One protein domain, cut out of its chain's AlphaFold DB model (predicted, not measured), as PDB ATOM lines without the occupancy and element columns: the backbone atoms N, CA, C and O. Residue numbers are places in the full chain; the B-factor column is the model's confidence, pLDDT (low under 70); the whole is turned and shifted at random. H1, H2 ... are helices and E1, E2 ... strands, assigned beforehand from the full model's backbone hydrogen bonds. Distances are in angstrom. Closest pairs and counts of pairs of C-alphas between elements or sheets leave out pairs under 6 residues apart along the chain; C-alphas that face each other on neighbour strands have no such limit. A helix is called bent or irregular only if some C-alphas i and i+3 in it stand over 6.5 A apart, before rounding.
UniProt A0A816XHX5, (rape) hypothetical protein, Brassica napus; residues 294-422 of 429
ATOM      1  N   SER A 294      46.198 -12.468 -88.126       53.28
ATOM      2  CA  SER A 294      46.567 -13.132 -89.374       53.28
ATOM      3  C   SER A 294      47.662 -14.162 -89.109       53.28
ATOM      4  O   SER A 294      48.609 -13.927 -88.358       53.28
ATOM      5  N   ALA A 295      47.526 -15.331 -89.727       52.75
ATOM      6  CA  ALA A 295      48.634 -16.260 -89.891       52.75
ATOM      7  C   ALA A 295      49.270 -15.981 -91.254       52.75
ATOM      8  O   ALA A 295      48.554 -15.827 -92.247       52.75
ATOM      9  N   ILE A 296      50.598 -15.920 -91.305       56.03
ATOM     10  CA  ILE A 296      51.341 -16.077 -92.555       56.03
ATOM     11  C   ILE A 296      52.172 -17.346 -92.386       56.03
ATOM     12  O   ILE A 296      52.762 -17.593 -91.337       56.03
ATOM     13  N   PHE A 297      52.162 -18.181 -93.409       61.25
ATOM     14  CA  PHE A 297      52.932 -19.417 -93.469       61.25
ATOM     15  C   PHE A 297      54.129 -19.197 -94.394       61.25
ATOM     16  O   PHE A 297      54.079 -18.289 -95.233       61.25
ATOM     17  N   ASP A 298      55.183 -20.009 -94.291       54.81
ATOM     18  CA  ASP A 298      56.255 -19.912 -95.280       54.81
ATOM     19  C   ASP A 298      55.721 -20.310 -96.669       54.81
ATOM     20  O   ASP A 298      55.073 -21.345 -96.856       54.81
ATOM     21  N   ALA A 299      55.965 -19.449 -97.657       54.38
ATOM     22  CA  ALA A 299      55.533 -19.678 -99.027       54.38
ATOM     23  C   ALA A 299      56.272 -20.866 -99.671       54.38
ATOM     24  O   ALA A 299      55.724 -21.482-100.584       54.38
ATOM     25  N   ALA A 300      57.479 -21.205 -99.200       59.88
ATOM     26  CA  ALA A 300      58.224 -22.373 -99.659       59.88
ATOM     27  C   ALA A 300      57.538 -23.688 -99.247       59.88
ATOM     28  O   ALA A 300      57.335 -24.562-100.095       59.88
ATOM     29  N   ASP A 301      57.108 -23.798 -97.985       60.12
ATOM     30  CA  ASP A 301      56.370 -24.962 -97.475       60.12
ATOM     31  C   ASP A 301      55.009 -25.094 -98.183       60.12
ATOM     32  O   ASP A 301      54.628 -26.165 -98.651       60.12
ATOM     33  N   LEU A 302      54.278 -23.986 -98.338       61.38
ATOM     34  CA  LEU A 302      52.950 -24.008 -98.957       61.38
ATOM     35  C   LEU A 302      52.958 -24.372-100.444       61.38
ATOM     36  O   LEU A 302      52.166 -25.215-100.863       61.38
ATOM     37  N   LEU A 303      53.818 -23.737-101.246       63.72
ATOM     38  CA  LEU A 303      53.839 -23.933-102.702       63.72
ATOM     39  C   LEU A 303      54.410 -25.298-103.115       63.72
ATOM     40  O   LEU A 303      54.245 -25.698-104.267       63.72
ATOM     41  N   THR A 304      55.072 -26.009-102.197       62.62
ATOM     42  CA  THR A 304      55.546 -27.383-102.418       62.62
ATOM     43  C   THR A 304      54.548 -28.445-101.953       62.62
ATOM     44  O   THR A 304      54.531 -29.530-102.533       62.62
ATOM     45  N   VAL A 305      53.695 -28.146-100.964       58.09
ATOM     46  CA  VAL A 305      52.761 -29.119-100.365       58.09
ATOM     47  C   VAL A 305      51.320 -28.993-100.885       58.09
ATOM     48  O   VAL A 305      50.623 -30.007-100.943       58.09
ATOM     49  N   MET A 306      50.841 -27.804-101.286       68.38
ATOM     50  CA  MET A 306      49.420 -27.597-101.627       68.38
ATOM     51  C   MET A 306      49.149 -26.803-102.921       68.38
ATOM     52  O   MET A 306      49.848 -25.835-103.225       68.38
ATOM     53  N   PRO A 307      48.068 -27.137-103.664       76.44
ATOM     54  CA  PRO A 307      47.571 -26.322-104.771       76.44
ATOM     55  C   PRO A 307      47.199 -24.892-104.356       76.44
ATOM     56  O   PRO A 307      46.700 -24.653-103.256       76.44
ATOM     57  N   LEU A 308      47.329 -23.945-105.292       63.22
ATOM     58  CA  LEU A 308      46.953 -22.537-105.096       63.22
ATOM     59  C   LEU A 308      45.477 -22.362-104.688       63.22
ATOM     60  O   LEU A 308      45.149 -21.470-103.908       63.22
ATOM     61  N   GLU A 309      44.588 -23.224-105.180       66.19
ATOM     62  CA  GLU A 309      43.168 -23.227-104.806       66.19
ATOM     63  C   GLU A 309      42.968 -23.662-103.348       66.19
ATOM     64  O   GLU A 309      42.191 -23.044-102.625       66.19
ATOM     65  N   THR A 310      43.730 -24.655-102.879       65.19
ATOM     66  CA  THR A 310      43.734 -25.099-101.478       65.19
ATOM     67  C   THR A 310      44.335 -24.033-100.560       65.19
ATOM     68  O   THR A 310      43.784 -23.784 -99.493       65.19
ATOM     69  N   LEU A 311      45.389 -23.329-100.996       65.81
ATOM     70  CA  LEU A 311      45.929 -22.158-100.297       65.81
ATOM     71  C   LEU A 311      44.881 -21.044-100.155       65.81
ATOM     72  O   LEU A 311      44.673 -20.523 -99.061       65.81
ATOM     73  N   MET A 312      44.200 -20.680-101.243       62.62
ATOM     74  CA  MET A 312      43.165 -19.643-101.201       62.62
ATOM     75  C   MET A 312      41.958 -20.079-100.365       62.62
ATOM     76  O   MET A 312      41.434 -19.275 -99.597       62.62
ATOM     77  N   SER A 313      41.561 -21.352-100.447       61.41
ATOM     78  CA  SER A 313      40.535 -21.942 -99.583       61.41
ATOM     79  C   SER A 313      40.941 -21.870 -98.110       61.41
ATOM     80  O   SER A 313      40.131 -21.453 -97.293       61.41
ATOM     81  N   LEU A 314      42.193 -22.189 -97.771       66.12
ATOM     82  CA  LEU A 314      42.726 -22.108 -96.409       66.12
ATOM     83  C   LEU A 314      42.754 -20.678 -95.870       66.12
ATOM     84  O   LEU A 314      42.341 -20.441 -94.738       66.12
ATOM     85  N   LEU A 315      43.248 -19.722 -96.660       62.53
ATOM     86  CA  LEU A 315      43.295 -18.316 -96.255       62.53
ATOM     87  C   LEU A 315      41.877 -17.781 -96.023       62.53
ATOM     88  O   LEU A 315      41.632 -17.131 -95.008       62.53
ATOM     89  N   CYS A 316      40.929 -18.121 -96.900       54.19
ATOM     90  CA  CYS A 316      39.514 -17.829 -96.693       54.19
ATOM     91  C   CYS A 316      38.952 -18.530 -95.446       54.19
ATOM     92  O   CYS A 316      38.292 -17.872 -94.653       54.19
ATOM     93  N   GLU A 317      39.225 -19.820 -95.228       58.81
ATOM     94  CA  GLU A 317      38.705 -20.591 -94.090       58.81
ATOM     95  C   GLU A 317      39.253 -20.071 -92.751       58.81
ATOM     96  O   GLU A 317      38.486 -19.882 -91.811       58.81
ATOM     97  N   ILE A 318      40.550 -19.757 -92.656       60.59
ATOM     98  CA  ILE A 318      41.162 -19.175 -91.451       60.59
ATOM     99  C   ILE A 318      40.621 -17.770 -91.189       60.59
ATOM    100  O   ILE A 318      40.250 -17.473 -90.053       60.59
ATOM    101  N   VAL A 319      40.538 -16.909 -92.209       59.31
ATOM    102  CA  VAL A 319      39.995 -15.550 -92.049       59.31
ATOM    103  C   VAL A 319      38.509 -15.598 -91.679       59.31
ATOM    104  O   VAL A 319      38.091 -14.874 -90.777       59.31
ATOM    105  N   TRP A 320      37.721 -16.489 -92.287       48.06
ATOM    106  CA  TRP A 320      36.293 -16.650 -92.000       48.06
ATOM    107  C   TRP A 320      36.038 -17.228 -90.603       48.06
ATOM    108  O   TRP A 320      35.285 -16.641 -89.823       48.06
ATOM    109  N   ASN A 321      36.748 -18.299 -90.227       55.34
ATOM    110  CA  ASN A 321      36.721 -18.862 -88.873       55.34
ATOM    111  C   ASN A 321      37.288 -17.894 -87.819       55.34
ATOM    112  O   ASN A 321      37.018 -18.060 -86.633       55.34
ATOM    113  N   CYS A 322      38.035 -16.859 -88.217       54.75
ATOM    114  CA  CYS A 322      38.408 -15.748 -87.343       54.75
ATOM    115  C   CYS A 322      37.370 -14.612 -87.305       54.75
ATOM    116  O   CYS A 322      37.453 -13.774 -86.404       54.75
ATOM    117  N   GLN A 323      36.407 -14.556 -88.228       51.53
ATOM    118  CA  GLN A 323      35.457 -13.448 -88.357       51.53
ATOM    119  C   GLN A 323      34.078 -13.777 -87.769       51.53
ATOM    120  O   GLN A 323      33.669 -13.097 -86.829       51.53
ATOM    121  N   ASP A 324      33.403 -14.843 -88.220       48.81
ATOM    122  CA  ASP A 324      32.092 -15.262 -87.670       48.81
ATOM    123  C   ASP A 324      32.199 -15.605 -86.176       48.81
ATOM    124  O   ASP A 324      31.403 -15.170 -85.337       48.81
ATOM    125  N   ALA A 325      33.287 -16.295 -85.823       52.09
ATOM    126  CA  ALA A 325      33.665 -16.593 -84.449       52.09
ATOM    127  C   ALA A 325      33.735 -15.349 -83.547       52.09
ATOM    128  O   ALA A 325      33.521 -15.466 -82.345       52.09
ATOM    129  N   LYS A 326      34.021 -14.152 -84.086       56.44
ATOM    130  CA  LYS A 326      34.114 -12.934 -83.269       56.44
ATOM    131  C   LYS A 326      32.765 -12.581 -82.643       56.44
ATOM    132  O   LYS A 326      32.729 -12.312 -81.450       56.44
ATOM    133  N   VAL A 327      31.679 -12.591 -83.417       56.97
ATOM    134  CA  VAL A 327      30.350 -12.186 -82.920       56.97
ATOM    135  C   VAL A 327      29.812 -13.223 -81.937       56.97
ATOM    136  O   VAL A 327      29.364 -12.867 -80.848       56.97
ATOM    137  N   VAL A 328      29.930 -14.508 -82.285       55.94
ATOM    138  CA  VAL A 328      29.480 -15.620 -81.437       55.94
ATOM    139  C   VAL A 328      30.278 -15.670 -80.131       55.94
ATOM    140  O   VAL A 328      29.682 -15.673 -79.056       55.94
ATOM    141  N   PHE A 329      31.615 -15.641 -80.186       60.41
ATOM    142  CA  PHE A 329      32.411 -15.686 -78.961       60.41
ATOM    143  C   PHE A 329      32.321 -14.389 -78.147       60.41
ATOM    144  O   PHE A 329      32.236 -14.502 -76.937       60.41
ATOM    145  N   GLN A 330      32.239 -13.179 -78.720       60.78
ATOM    146  CA  GLN A 330      32.058 -11.971 -77.887       60.78
ATOM    147  C   GLN A 330      30.716 -11.938 -77.130       60.78
ATOM    148  O   GLN A 330      30.628 -11.268 -76.105       60.78
ATOM    149  N   ALA A 331      29.691 -12.668 -77.587       59.25
ATOM    150  CA  ALA A 331      28.435 -12.839 -76.850       59.25
ATOM    151  C   ALA A 331      28.494 -13.951 -75.777       59.25
ATOM    152  O   ALA A 331      27.778 -13.881 -74.781       59.25
ATOM    153  N   LEU A 332      29.334 -14.974 -75.976       57.78
ATOM    154  CA  LEU A 332      29.477 -16.143 -75.091       57.78
ATOM    155  C   LEU A 332      30.658 -16.055 -74.107       57.78
ATOM    156  O   LEU A 332      30.734 -16.846 -73.169       57.78
ATOM    157  N   VAL A 333      31.604 -15.148 -74.343       69.81
ATOM    158  CA  VAL A 333      32.942 -15.157 -73.745       69.81
ATOM    159  C   VAL A 333      33.346 -13.731 -73.362       69.81
ATOM    160  O   VAL A 333      33.489 -12.859 -74.216       69.81
ATOM    161  N   GLY A 334      33.538 -13.498 -72.061       84.94
ATOM    162  CA  GLY A 334      33.575 -12.159 -71.458       84.94
ATOM    163  C   GLY A 334      34.752 -11.241 -71.819       84.94
ATOM    164  O   GLY A 334      34.695 -10.060 -71.477       84.94
ATOM    165  N   SER A 335      35.792 -11.720 -72.509       90.19
ATOM    166  CA  SER A 335      36.945 -10.898 -72.905       90.19
ATOM    167  C   SER A 335      37.386 -11.094 -74.354       90.19
ATOM    168  O   SER A 335      37.359 -12.189 -74.919       90.19
ATOM    169  N   ALA A 336      37.911 -10.011 -74.934       90.31
ATOM    170  CA  ALA A 336      38.596 -10.047 -76.225       90.31
ATOM    171  C   ALA A 336      39.823 -10.981 -76.216       90.31
ATOM    172  O   ALA A 336      40.075 -11.653 -77.210       90.31
ATOM    173  N   LEU A 337      40.534 -11.090 -75.084       91.06
ATOM    174  CA  LEU A 337      41.703 -11.965 -74.946       91.06
ATOM    175  C   LEU A 337      41.346 -13.448 -75.095       91.06
ATOM    176  O   LEU A 337      42.081 -14.187 -75.745       91.06
ATOM    177  N   MET A 338      40.213 -13.896 -74.546       93.94
ATOM    178  CA  MET A 338      39.763 -15.278 -74.734       93.94
ATOM    179  C   MET A 338      39.286 -15.523 -76.173       93.94
ATOM    180  O   MET A 338      39.546 -16.584 -76.735       93.94
ATOM    181  N   VAL A 339      38.662 -14.528 -76.813       92.31
ATOM    182  CA  VAL A 339      38.304 -14.582 -78.243       92.31
ATOM    183  C   VAL A 339      39.558 -14.704 -79.125       92.31
ATOM    184  O   VAL A 339      39.579 -15.511 -80.052       92.31
ATOM    185  N   GLU A 340      40.624 -13.958 -78.828       93.19
ATOM    186  CA  GLU A 340      41.930 -14.056 -79.501       93.19
ATOM    187  C   GLU A 340      42.605 -15.418 -79.249       93.19
ATOM    188  O   GLU A 340      43.082 -16.058 -80.190       93.19
ATOM    189  N   ALA A 341      42.564 -15.919 -78.009       94.50
ATOM    190  CA  ALA A 341      43.086 -17.234 -77.634       94.50
ATOM    191  C   ALA A 341      42.370 -18.388 -78.361       94.50
ATOM    192  O   ALA A 341      43.022 -19.312 -78.849       94.50
ATOM    193  N   LEU A 342      41.040 -18.320 -78.488       94.62
ATOM    194  CA  LEU A 342      40.241 -19.314 -79.208       94.62
ATOM    195  C   LEU A 342      40.518 -19.292 -80.717       94.62
ATOM    196  O   LEU A 342      40.684 -20.356 -81.312       94.62
ATOM    197  N   LYS A 343      40.651 -18.107 -81.333       93.06
ATOM    198  CA  LYS A 343      41.068 -17.985 -82.743       93.06
ATOM    199  C   LYS A 343      42.443 -18.610 -82.985       93.06
ATOM    200  O   LYS A 343      42.606 -19.360 -83.945       93.06
ATOM    201  N   LEU A 344      43.408 -18.359 -82.095       95.06
ATOM    202  CA  LEU A 344      44.737 -18.976 -82.158       95.06
ATOM    203  C   LEU A 344      44.659 -20.507 -82.051       95.06
ATOM    204  O   LEU A 344      45.217 -21.210 -82.892       95.06
ATOM    205  N   ARG A 345      43.915 -21.035 -81.072       96.12
ATOM    206  CA  ARG A 345      43.698 -22.484 -80.913       96.12
ATOM    207  C   ARG A 345      43.137 -23.120 -82.190       96.12
ATOM    208  O   ARG A 345      43.659 -24.139 -82.632       96.12
ATOM    209  N   SER A 346      42.133 -22.502 -82.813       94.25
ATOM    210  CA  SER A 346      41.558 -22.972 -84.083       94.25
ATOM    211  C   SER A 346      42.543 -22.891 -85.255       94.25
ATOM    212  O   SER A 346      42.617 -23.826 -86.049       94.25
ATOM    213  N   ALA A 347      43.341 -21.823 -85.354       94.19
ATOM    214  CA  ALA A 347      44.344 -21.676 -86.409       94.19
ATOM    215  C   ALA A 347      45.470 -22.726 -86.307       94.19
ATOM    216  O   ALA A 347      45.869 -23.289 -87.326       94.19
ATOM    217  N   LEU A 348      45.934 -23.047 -85.092       95.38
ATOM    218  CA  LEU A 348      46.922 -24.112 -84.860       95.38
ATOM    219  C   LEU A 348      46.339 -25.511 -85.108       95.38
ATOM    220  O   LEU A 348      47.032 -26.364 -85.656       95.38
ATOM    221  N   LEU A 349      45.069 -25.753 -84.761       96.06
ATOM    222  CA  LEU A 349      44.385 -27.002 -85.124       96.06
ATOM    223  C   LEU A 349      44.319 -27.172 -86.650       96.06
ATOM    224  O   LEU A 349      44.698 -28.228 -87.151       96.06
ATOM    225  N   LYS A 350      43.952 -26.120 -87.394       93.88
ATOM    226  CA  LYS A 350      43.926 -26.155 -88.863       93.88
ATOM    227  C   LYS A 350      45.317 -26.354 -89.474       93.88
ATOM    228  O   LYS A 350      45.478 -27.152 -90.390       93.88
ATOM    229  N   ALA A 351      46.339 -25.681 -88.949       94.81
ATOM    230  CA  ALA A 351      47.717 -25.864 -89.406       94.81
ATOM    231  C   ALA A 351      48.243 -27.289 -89.139       94.81
ATOM    232  O   ALA A 351      48.974 -27.838 -89.961       94.81
ATOM    233  N   LYS A 352      47.808 -27.919 -88.036       95.62
ATOM    234  CA  LYS A 352      48.101 -29.322 -87.709       95.62
ATOM    235  C   LYS A 352      47.400 -30.299 -88.660       95.62
ATOM    236  O   LYS A 352      48.034 -31.253 -89.099       95.62
ATOM    237  N   GLU A 353      46.123 -30.075 -88.987       95.81
ATOM    238  CA  GLU A 353      45.384 -30.873 -89.990       95.81
ATOM    239  C   GLU A 353      46.092 -30.883 -91.354       95.81
ATOM    240  O   GLU A 353      46.041 -31.877 -92.074       95.81
ATOM    241  N   LEU A 354      46.782 -29.789 -91.680       93.69
ATOM    242  CA  LEU A 354      47.505 -29.583 -92.935       93.69
ATOM    243  C   LEU A 354      48.998 -29.935 -92.863       93.69
ATOM    244  O   LEU A 354      49.720 -29.709 -93.830       93.69
ATOM    245  N   ILE A 355      49.455 -30.506 -91.741       95.38
ATOM    246  CA  ILE A 355      50.834 -30.980 -91.530       95.38
ATOM    247  C   ILE A 355      51.883 -29.872 -91.781       95.38
ATOM    248  O   ILE A 355      52.990 -30.124 -92.255       95.38
ATOM    249  N   LEU A 356      51.536 -28.619 -91.468       94.25
ATOM    250  CA  LEU A 356      52.448 -27.484 -91.616       94.25
ATOM    251  C   LEU A 356      53.499 -27.521 -90.502       94.25
ATOM    252  O   LEU A 356      53.155 -27.628 -89.327       94.25
ATOM    253  N   LEU A 357      54.779 -27.434 -90.870       92.75
ATOM    254  CA  LEU A 357      55.897 -27.493 -89.920       92.75
ATOM    255  C   LEU A 357      56.256 -26.107 -89.366       92.75
ATOM    256  O   LEU A 357      56.597 -25.983 -88.192       92.75
ATOM    257  N   SER A 358      56.138 -25.065 -90.192       93.38
ATOM    258  CA  SER A 358      56.357 -23.667 -89.817       93.38
ATOM    259  C   SER A 358      55.031 -22.941 -89.543       93.38
ATOM    260  O   SER A 358      54.010 -23.194 -90.188       93.38
ATOM    261  N   PHE A 359      55.026 -22.014 -88.579       93.25
ATOM    262  CA  PHE A 359      53.856 -21.172 -88.302       93.25
ATOM    263  C   PHE A 359      54.279 -19.780 -87.812       93.25
ATOM    264  O   PHE A 359      54.947 -19.653 -86.781       93.25
ATOM    265  N   HIS A 360      53.870 -18.725 -88.525       94.19
ATOM    266  CA  HIS A 360      54.125 -17.342 -88.121       94.19
ATOM    267  C   HIS A 360      52.812 -16.613 -87.814       94.19
ATOM    268  O   HIS A 360      51.986 -16.338 -88.687       94.19
ATOM    269  N   LEU A 361      52.633 -16.255 -86.544       93.00
ATOM    270  CA  LEU A 361      51.478 -15.510 -86.067       93.00
ATOM    271  C   LEU A 361      51.730 -14.001 -86.064       93.00
ATOM    272  O   LEU A 361      52.791 -13.520 -85.647       93.00
ATOM    273  N   PHE A 362      50.690 -13.266 -86.445       92.44
ATOM    274  CA  PHE A 362      50.590 -11.819 -86.360       92.44
ATOM    275  C   PHE A 362      49.289 -11.466 -85.635       92.44
ATOM    276  O   PHE A 362      48.206 -11.896 -86.030       92.44
ATOM    277  N   SER A 363      49.383 -10.677 -84.567       92.06
ATOM    278  CA  SER A 363      48.224 -10.049 -83.924       92.06
ATOM    279  C   SER A 363      48.548  -8.603 -83.581       92.06
ATOM    280  O   SER A 363      49.672  -8.280 -83.210       92.06
ATOM    281  N   ASP A 364      47.572  -7.716 -83.679       92.25
ATOM    282  CA  ASP A 364      47.666  -6.335 -83.200       92.25
ATOM    283  C   ASP A 364      47.479  -6.190 -81.679       92.25
ATOM    284  O   ASP A 364      47.830  -5.159 -81.098       92.25
ATOM    285  N   SER A 365      47.009  -7.244 -81.006       92.38
ATOM    286  CA  SER A 365      46.885  -7.313 -79.551       92.38
ATOM    287  C   SER A 365      48.255  -7.510 -78.890       92.38
ATOM    288  O   SER A 365      48.717  -8.629 -78.645       92.38
ATOM    289  N   GLN A 366      48.923  -6.395 -78.572       92.19
ATOM    290  CA  GLN A 366      50.196  -6.398 -77.835       92.19
ATOM    291  C   GLN A 366      50.104  -7.187 -76.524       92.19
ATOM    292  O   GLN A 366      51.027  -7.928 -76.201       92.19
ATOM    293  N   VAL A 367      48.987  -7.071 -75.796       92.69
ATOM    294  CA  VAL A 367      48.762  -7.777 -74.523       92.69
ATOM    295  C   VAL A 367      48.746  -9.291 -74.738       92.69
ATOM    296  O   VAL A 367      49.404 -10.018 -73.994       92.69
ATOM    297  N   PHE A 368      48.065  -9.778 -75.778       93.25
ATOM    298  CA  PHE A 368      48.009 -11.202 -76.109       93.25
ATOM    299  C   PHE A 368      49.369 -11.748 -76.564       93.25
ATOM    300  O   PHE A 368      49.840 -12.745 -76.017       93.25
ATOM    301  N   ILE A 369      50.065 -11.053 -77.474       93.56
ATOM    302  CA  ILE A 369      51.425 -11.424 -77.912       93.56
ATOM    303  C   ILE A 369      52.415 -11.432 -76.738       93.56
ATOM    304  O   ILE A 369      53.248 -12.333 -76.641       93.56
ATOM    305  N   PHE A 370      52.324 -10.465 -75.823       92.94
ATOM    306  CA  PHE A 370      53.160 -10.403 -74.622       92.94
ATOM    307  C   PHE A 370      52.848 -11.557 -73.655       92.94
ATOM    308  O   PHE A 370      53.765 -12.214 -73.169       92.94
ATOM    309  N   THR A 371      51.565 -11.874 -73.451       92.69
ATOM    310  CA  THR A 371      51.109 -12.990 -72.600       92.69
ATOM    311  C   THR A 371      51.573 -14.347 -73.141       92.69
ATOM    312  O   THR A 371      52.042 -15.196 -72.385       92.69
ATOM    313  N   LEU A 372      51.517 -14.535 -74.465       92.81
ATOM    314  CA  LEU A 372      52.064 -15.715 -75.141       92.81
ATOM    315  C   LEU A 372      53.586 -15.818 -74.957       92.81
ATOM    316  O   LEU A 372      54.077 -16.870 -74.559       92.81
ATOM    317  N   ARG A 373      54.326 -14.726 -75.202       92.19
ATOM    318  CA  ARG A 373      55.800 -14.694 -75.144       92.19
ATOM    319  C   ARG A 373      56.379 -14.875 -73.739       92.19
ATOM    320  O   ARG A 373      57.410 -15.518 -73.608       92.19
ATOM    321  N   LEU A 374      55.753 -14.308 -72.704       91.19
ATOM    322  CA  LEU A 374      56.216 -14.451 -71.315       91.19
ATOM    323  C   LEU A 374      55.724 -15.746 -70.651       91.19
ATOM    324  O   LEU A 374      56.086 -16.021 -69.510       91.19
ATOM    325  N   GLY A 375      54.845 -16.508 -71.307       88.31
ATOM    326  CA  GLY A 375      54.205 -17.673 -70.701       88.31
ATOM    327  C   GLY A 375      53.304 -17.340 -69.502       88.31
ATOM    328  O   GLY A 375      52.851 -18.262 -68.815       88.31
ATOM    329  N   SER A 376      52.992 -16.062 -69.257       87.25
ATOM    330  CA  SER A 376      52.174 -15.639 -68.120       87.25
ATOM    331  C   SER A 376      50.759 -16.210 -68.226       87.25
ATOM    332  O   SER A 376      50.143 -16.252 -69.293       87.25
ATOM    333  N   VAL A 377      50.247 -16.717 -67.107       79.44
ATOM    334  CA  VAL A 377      48.930 -17.358 -67.049       79.44
ATOM    335  C   VAL A 377      47.923 -16.339 -66.533       79.44
ATOM    336  O   VAL A 377      47.767 -16.146 -65.331       79.44
ATOM    337  N   LEU A 378      47.233 -15.670 -67.456       87.31
ATOM    338  CA  LEU A 378      46.017 -14.933 -67.127       87.31
ATOM    339  C   LEU A 378      44.903 -15.957 -66.861       87.31
ATOM    340  O   LEU A 378      44.498 -16.668 -67.780       87.31
ATOM    341  N   ASN A 379      44.429 -16.037 -65.612       90.31
ATOM    342  CA  ASN A 379      43.500 -17.076 -65.135       90.31
ATOM    343  C   ASN A 379      42.282 -17.300 -66.046       90.31
ATOM    344  O   ASN A 379      41.873 -18.440 -66.245       90.31
ATOM    345  N   GLU A 380      41.732 -16.230 -66.625       90.44
ATOM    346  CA  GLU A 380      40.575 -16.288 -67.525       90.44
ATOM    347  C   GLU A 380      40.831 -17.137 -68.782       90.44
ATOM    348  O   GLU A 380      39.963 -17.892 -69.209       90.44
ATOM    349  N   ILE A 381      42.037 -17.051 -69.352       94.50
ATOM    350  CA  ILE A 381      42.415 -17.730 -70.600       94.50
ATOM    351  C   ILE A 381      43.343 -18.931 -70.371       94.50
ATOM    352  O   ILE A 381      43.823 -19.533 -71.331       94.50
ATOM    353  N   ALA A 382      43.591 -19.307 -69.112       93.69
ATOM    354  CA  ALA A 382      44.596 -20.292 -68.712       93.69
ATOM    355  C   ALA A 382      44.460 -21.646 -69.432       93.69
ATOM    356  O   ALA A 382      45.444 -22.157 -69.968       93.69
ATOM    357  N   GLY A 383      43.245 -22.201 -69.503       94.88
ATOM    358  CA  GLY A 383      42.989 -23.475 -70.188       94.88
ATOM    359  C   GLY A 383      43.218 -23.402 -71.703       94.88
ATOM    360  O   GLY A 383      43.824 -24.296 -72.284       94.88
ATOM    361  N   VAL A 384      42.816 -22.301 -72.345       95.62
ATOM    362  CA  VAL A 384      43.020 -22.114 -73.791       95.62
ATOM    363  C   VAL A 384      44.495 -21.842 -74.104       95.62
ATOM    364  O   VAL A 384      45.003 -22.357 -75.094       95.62
ATOM    365  N   LEU A 385      45.222 -21.122 -73.239       94.56
ATOM    366  CA  LEU A 385      46.675 -20.964 -73.352       94.56
ATOM    367  C   LEU A 385      47.431 -22.286 -73.165       94.56
ATOM    368  O   LEU A 385      48.443 -22.486 -73.832       94.56
ATOM    369  N   HIS A 386      46.963 -23.183 -72.294       94.94
ATOM    370  CA  HIS A 386      47.540 -24.521 -72.145       94.94
ATOM    371  C   HIS A 386      47.381 -25.341 -73.437       94.94
ATOM    372  O   HIS A 386      48.367 -25.862 -73.958       94.94
ATOM    373  N   ASP A 387      46.177 -25.373 -74.016       96.31
ATOM    374  CA  ASP A 387      45.926 -26.026 -75.306       96.31
ATOM    375  C   ASP A 387      46.757 -25.410 -76.442       96.31
ATOM    376  O   ASP A 387      47.346 -26.136 -77.243       96.31
ATOM    377  N   VAL A 388      46.857 -24.079 -76.494       95.62
ATOM    378  CA  VAL A 388      47.697 -23.358 -77.463       95.62
ATOM    379  C   VAL A 388      49.174 -23.713 -77.298       95.62
ATOM    380  O   VAL A 388      49.841 -23.914 -78.306       95.62
ATOM    381  N   ARG A 389      49.695 -23.849 -76.068       94.38
ATOM    382  CA  ARG A 389      51.084 -24.289 -75.819       94.38
ATOM    383  C   ARG A 389      51.307 -25.744 -76.221       94.38
ATOM    384  O   ARG A 389      52.326 -26.045 -76.825       94.38
ATOM    385  N   SER A 390      50.350 -26.627 -75.940       95.62
ATOM    386  CA  SER A 390      50.400 -28.027 -76.369       95.62
ATOM    387  C   SER A 390      50.462 -28.135 -77.898       95.62
ATOM    388  O   SER A 390      51.381 -28.743 -78.443       95.62
ATOM    389  N   LEU A 391      49.561 -27.443 -78.607       96.19
ATOM    390  CA  LEU A 391      49.562 -27.375 -80.072       96.19
ATOM    391  C   LEU A 391      50.817 -26.693 -80.635       96.19
ATOM    392  O   LEU A 391      51.339 -27.145 -81.647       96.19
ATOM    393  N   ALA A 392      51.324 -25.648 -79.977       94.94
ATOM    394  CA  ALA A 392      52.542 -24.938 -80.363       94.94
ATOM    395  C   ALA A 392      53.774 -25.853 -80.461       94.94
ATOM    396  O   ALA A 392      54.599 -25.642 -81.343       94.94
ATOM    397  N   THR A 393      53.878 -26.897 -79.624       95.06
ATOM    398  CA  THR A 393      55.003 -27.860 -79.680       95.06
ATOM    399  C   THR A 393      55.102 -28.651 -80.988       95.06
ATOM    400  O   THR A 393      56.133 -29.265 -81.250       95.06
ATOM    401  N   LEU A 394      54.053 -28.633 -81.816       95.69
ATOM    402  CA  LEU A 394      54.007 -29.326 -83.105       95.69
ATOM    403  C   LEU A 394      54.641 -28.516 -84.251       95.69
ATOM    404  O   LEU A 394      54.827 -29.067 -85.332       95.69
ATOM    405  N   PHE A 395      54.968 -27.239 -84.023       95.44
ATOM    406  CA  PHE A 395      55.470 -26.311 -85.039       95.44
ATOM    407  C   PHE A 395      56.885 -25.841 -84.694       95.44
ATOM    408  O   PHE A 395      57.144 -25.352 -83.594       95.44
ATOM    409  N   ASN A 396      57.807 -25.955 -85.648       93.94
ATOM    410  CA  ASN A 396      59.184 -25.500 -85.513       93.94
ATOM    411  C   ASN A 396      59.741 -25.063 -86.889       93.94
ATOM    412  O   ASN A 396      59.962 -25.928 -87.739       93.94
ATOM    413  N   PRO A 397      59.998 -23.761 -87.125       91.31
ATOM    414  CA  PRO A 397      59.885 -22.654 -86.177       91.31
ATOM    415  C   PRO A 397      58.436 -22.193 -85.955       91.31
ATOM    416  O   PRO A 397      57.650 -22.033 -86.893       91.31
ATOM    417  N   LEU A 398      58.122 -21.883 -84.697       92.38
ATOM    418  CA  LEU A 398      56.926 -21.144 -84.303       92.38
ATOM    419  C   LEU A 398      57.318 -19.719 -83.908       92.38
ATOM    420  O   LEU A 398      58.143 -19.512 -83.018       92.38
ATOM    421  N   SER A 399      56.712 -18.724 -84.551       93.25
ATOM    422  CA  SER A 399      57.069 -17.316 -84.358       93.25
ATOM    423  C   SER A 399      55.842 -16.432 -84.133       93.25
ATOM    424  O   SER A 399      54.786 -16.607 -84.738       93.25
ATOM    425  N   PHE A 400      55.986 -15.469 -83.222       92.19
ATOM    426  CA  PHE A 400      54.927 -14.547 -82.813       92.19
ATOM    427  C   PHE A 400      55.409 -13.117 -82.992       92.19
ATOM    428  O   PHE A 400      56.420 -12.729 -82.401       92.19
ATOM    429  N   SER A 401      54.661 -12.305 -83.730       92.25
ATOM    430  CA  SER A 401      54.926 -10.873 -83.867       92.25
ATOM    431  C   SER A 401      53.680 -10.043 -83.589       92.25
ATOM    432  O   SER A 401      52.551 -10.528 -83.704       92.25
ATOM    433  N   CYS A 402      53.900  -8.783 -83.213       91.06
ATOM    434  CA  CYS A 402      52.827  -7.816 -83.076       91.06
ATOM    435  C   CYS A 402      52.929  -6.747 -84.162       91.06
ATOM    436  O   CYS A 402      53.980  -6.120 -84.306       91.06
ATOM    437  N   PHE A 403      51.834  -6.509 -84.887       86.25
ATOM    438  CA  PHE A 403      51.715  -5.365 -85.789       86.25
ATOM    439  C   PHE A 403      50.913  -4.246 -85.117       86.25
ATOM    440  O   PHE A 403      49.733  -4.439 -84.836       86.25
ATOM    441  N   PRO A 404      51.488  -3.049 -84.898       75.44
ATOM    442  CA  PRO A 404      50.718  -1.900 -84.436       75.44
ATOM    443  C   PRO A 404      49.569  -1.600 -85.409       75.44
ATOM    444  O   PRO A 404      49.810  -1.289 -86.576       75.44
ATOM    445  N   CYS A 405      48.324  -1.659 -84.921       67.12
ATOM    446  CA  CYS A 405      47.110  -1.516 -85.740       67.12
ATOM    447  C   CYS A 405      47.075  -0.202 -86.558       67.12
ATOM    448  O   CYS A 405      46.464  -0.137 -87.623       67.12
ATOM    449  N   PHE A 406      47.816   0.827 -86.120       60.28
ATOM    450  CA  PHE A 406      48.019   2.088 -86.844       60.28
ATOM    451  C   PHE A 406      48.599   1.915 -88.261       60.28
ATOM    452  O   PHE A 406      48.245   2.676 -89.154       60.28
ATOM    453  N   ASN A 407      49.423   0.891 -88.513       56.06
ATOM    454  CA  ASN A 407      49.925   0.605 -89.864       56.06
ATOM    455  C   ASN A 407      48.864  -0.047 -90.771       56.06
ATOM    456  O   ASN A 407      49.082  -0.173 -91.973       56.06
ATOM    457  N   ASN A 408      47.713  -0.448 -90.219       57.62
ATOM    458  CA  ASN A 408      46.645  -1.153 -90.922       57.62
ATOM    459  C   ASN A 408      45.380  -0.293 -91.118       57.62
ATOM    460  O   ASN A 408      44.257  -0.801 -91.121       57.62
ATOM    461  N   VAL A 409      45.550   1.021 -91.336       68.94
ATOM    462  CA  VAL A 409      44.454   1.957 -91.679       68.94
ATOM    463  C   VAL A 409      43.567   1.403 -92.804       68.94
ATOM    464  O   VAL A 409      42.356   1.623 -92.812       68.94
ATOM    465  N   GLN A 410      44.148   0.651 -93.743       60.62
ATOM    466  CA  GLN A 410      43.443   0.135 -94.911       60.62
ATOM    467  C   GLN A 410      42.488  -1.026 -94.577       60.62
ATOM    468  O   GLN A 410      41.333  -0.970 -94.991       60.62
ATOM    469  N   ALA A 411      42.882  -2.024 -93.772       54.88
ATOM    470  CA  ALA A 411      41.931  -3.062 -93.353       54.88
ATOM    471  C   ALA A 411      40.954  -2.554 -92.282       54.88
ATOM    472  O   ALA A 411      39.786  -2.932 -92.307       54.88
ATOM    473  N   VAL A 412      41.381  -1.650 -91.390       64.75
ATOM    474  CA  VAL A 412      40.489  -1.036 -90.388       64.75
ATOM    475  C   VAL A 412      39.395  -0.196 -91.059       64.75
ATOM    476  O   VAL A 412      38.227  -0.303 -90.685       64.75
ATOM    477  N   SER A 413      39.729   0.592 -92.088       72.81
ATOM    478  CA  SER A 413      38.728   1.344 -92.864       72.81
ATOM    479  C   SER A 413      37.819   0.434 -93.696       72.81
ATOM    480  O   SER A 413      36.620   0.694 -93.759       72.81
ATOM    481  N   LEU A 414      38.333  -0.669 -94.254       61.59
ATOM    482  CA  LEU A 414      37.523  -1.654 -94.981       61.59
ATOM    483  C   LEU A 414      36.562  -2.418 -94.052       61.59
ATOM    484  O   LEU A 414      35.385  -2.569 -94.377       61.59
ATOM    485  N   ALA A 415      37.016  -2.831 -92.864       58.47
ATOM    486  CA  ALA A 415      36.167  -3.448 -91.844       58.47
ATOM    487  C   ALA A 415      35.085  -2.477 -91.340       58.47
ATOM    488  O   ALA A 415      33.924  -2.863 -91.205       58.47
ATOM    489  N   LYS A 416      35.442  -1.202 -91.124       70.50
ATOM    490  CA  LYS A 416      34.494  -0.148 -90.742       70.50
ATOM    491  C   LYS A 416      33.447   0.105 -91.834       70.50
ATOM    492  O   LYS A 416      32.260   0.091 -91.528       70.50
ATOM    493  N   ALA A 417      33.863   0.243 -93.094       73.19
ATOM    494  CA  ALA A 417      32.950   0.421 -94.224       73.19
ATOM    495  C   ALA A 417      32.003  -0.780 -94.402       73.19
ATOM    496  O   ALA A 417      30.824  -0.602 -94.705       73.19
ATOM    497  N   SER A 418      32.488  -2.004 -94.157       57.47
ATOM    498  CA  SER A 418      31.636  -3.198 -94.169       57.47
ATOM    499  C   SER A 418      30.592  -3.177 -93.046       57.47
ATOM    500  O   SER A 418      29.438  -3.523 -93.289       57.47
ATOM    501  N   LEU A 419      30.969  -2.758 -91.833       57.38
ATOM    502  CA  LEU A 419      30.055  -2.652 -90.690       57.38
ATOM    503  C   LEU A 419      28.994  -1.557 -90.901       57.38
ATOM    504  O   LEU A 419      27.810  -1.784 -90.656       57.38
ATOM    505  N   GLU A 420      29.393  -0.394 -91.422       73.94
ATOM    506  CA  GLU A 420      28.481   0.697 -91.790       73.94
ATOM    507  C   GLU A 420      27.499   0.254 -92.894       73.94
ATOM    508  O   GLU A 420      26.292   0.476 -92.778       73.94
ATOM    509  N   GLY A 421      27.984  -0.476 -93.907       58.84
ATOM    510  CA  GLY A 421      27.159  -1.057 -94.972       58.84
ATOM    511  C   GLY A 421      26.190  -2.160 -94.520       58.84
ATOM    512  O   GLY A 421      25.174  -2.384 -95.184       58.84
ATOM    513  N   MET A 422      26.457  -2.833 -93.395       50.59
ATOM    514  CA  MET A 422      25.499  -3.752 -92.764       50.59
ATOM    515  C   MET A 422      24.415  -2.990 -91.996       50.59
ATOM    516  O   MET A 422      23.239  -3.332 -92.111       50.59
TER     517      MET A 422
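AT A GLANCE: This is residues 294 to 422 of the 429 residues of the protein "(rape) hypothetical protein" of Brassica napus (UniProt A0A816XHX5). A small three-stranded sheet forms a wall, with H3 and H4 over one of its faces and the other face bare; H2, H3 and H5 stand side by side in a row, H3 between the other two. H1 sits at one end of H2, and residues 409 to 422 of H6 stick out as a free arm. The printed part has 129 residues, with six named helices and three named strands in the order E1 H1 H2 H3 E2 H4 H5 E3 H6; it is mostly helix, and the sheet, in the order E1 E2 E3, is mixed. The whole is compact, with a radius of gyration of the C-alphas of 15.1 A and spans of 39 by 37 by 27 A.

HOW THE PARTS SIT: In the sheet, E2 (residues 359 to 363) is the inner strand. E1 (residues 294 to 296) is antiparallel to it, with N 294 and O 362 3.0 A apart, within hydrogen-bond range. E3 (residues 398 to 402) is parallel to E2, with N 361 and O 399 2.8 A apart, also within range. H4 (residues 366 to 374) is on the sheet at a height of 8.5 A and lies over E3; their closest C-alphas, those of Gln 366 and Cys 402, are 6.0 A apart. H3 (residues 336 to 353) is also on the sheet, making two layers, helices on one face of a sheet, with H4. H3 is the hub, touching three helices. It touches H5 (residues 379 to 392) at a shallow tilt of 18 degrees, the same way, closest at the C-alphas of Arg 345 and Val 388, 5.4 A. It forms a helical hairpin with H2 (residues 308 to 332), a shallow tilt of 30 degrees, opposite ways, closest at the C-alphas of Cys 322 and Lys 343, 5.8 A. With residues 337 to 341 alone H3 only just touches H4, with 3 pairs of C-alphas within 8 A, the closest Leu 337 and Phe 368, 6.5 A. H2 only grazes the sheet, with residues 315 to 322. H1 (residues 299 to 305) is close to H2 but not clearly touching: the closest C-alphas, those of Leu 302 and Leu 311, are 7.4 A apart. H6 (residues 405 to 422) touches no helix and is not on the sheet. E2, H4, H5 and E3 form a strand-helix-strand unit, two parallel neighbour strands with helices between, with a right-handed crossover. Every O i to N i+4 pair is within hydrogen-bond range in H1, H3 and H4, against 18 of 21 in H2, 8 of 10 in H5 and 11 of 14 in H6.

IN THESE COORDINATES: E1 begins with C-alpha 294 at (46.567, -13.132, -89.374) and is 6.4 A long; E2 is 13.2 A and E3 14.0 A. H2, 35.3 A long from C-alpha 308 at (46.953, -22.537, -105.096), has a kink of 32 degrees near residue 326. H1 is 9.9 A, H3 25.9 A, H4 12.0 A and H5 19.4 A long. H6, 22.8 A long, has a kink of 50 degrees near residue 412 and ends with C-alpha 422 at (25.499, -3.752, -92.764). H5 and H6 are irregular: C-alphas 380 and 383 are 8.0 A apart, and C-alphas 407 and 410 are 8.2 A apart.

THE WHOLE: The two C-alphas farthest apart, those of Thr 393 and Gly 421, are 41.6 A apart. The printed part has no cut, and its links are tight. Without the free stretch, the body of 115 residues spans 40 by 29 by 28 A. The mean pLDDT of the printed part is 78.2; 53 residues are under 70, among them residues 294 to 306, 308 to 333 and 405 to 412.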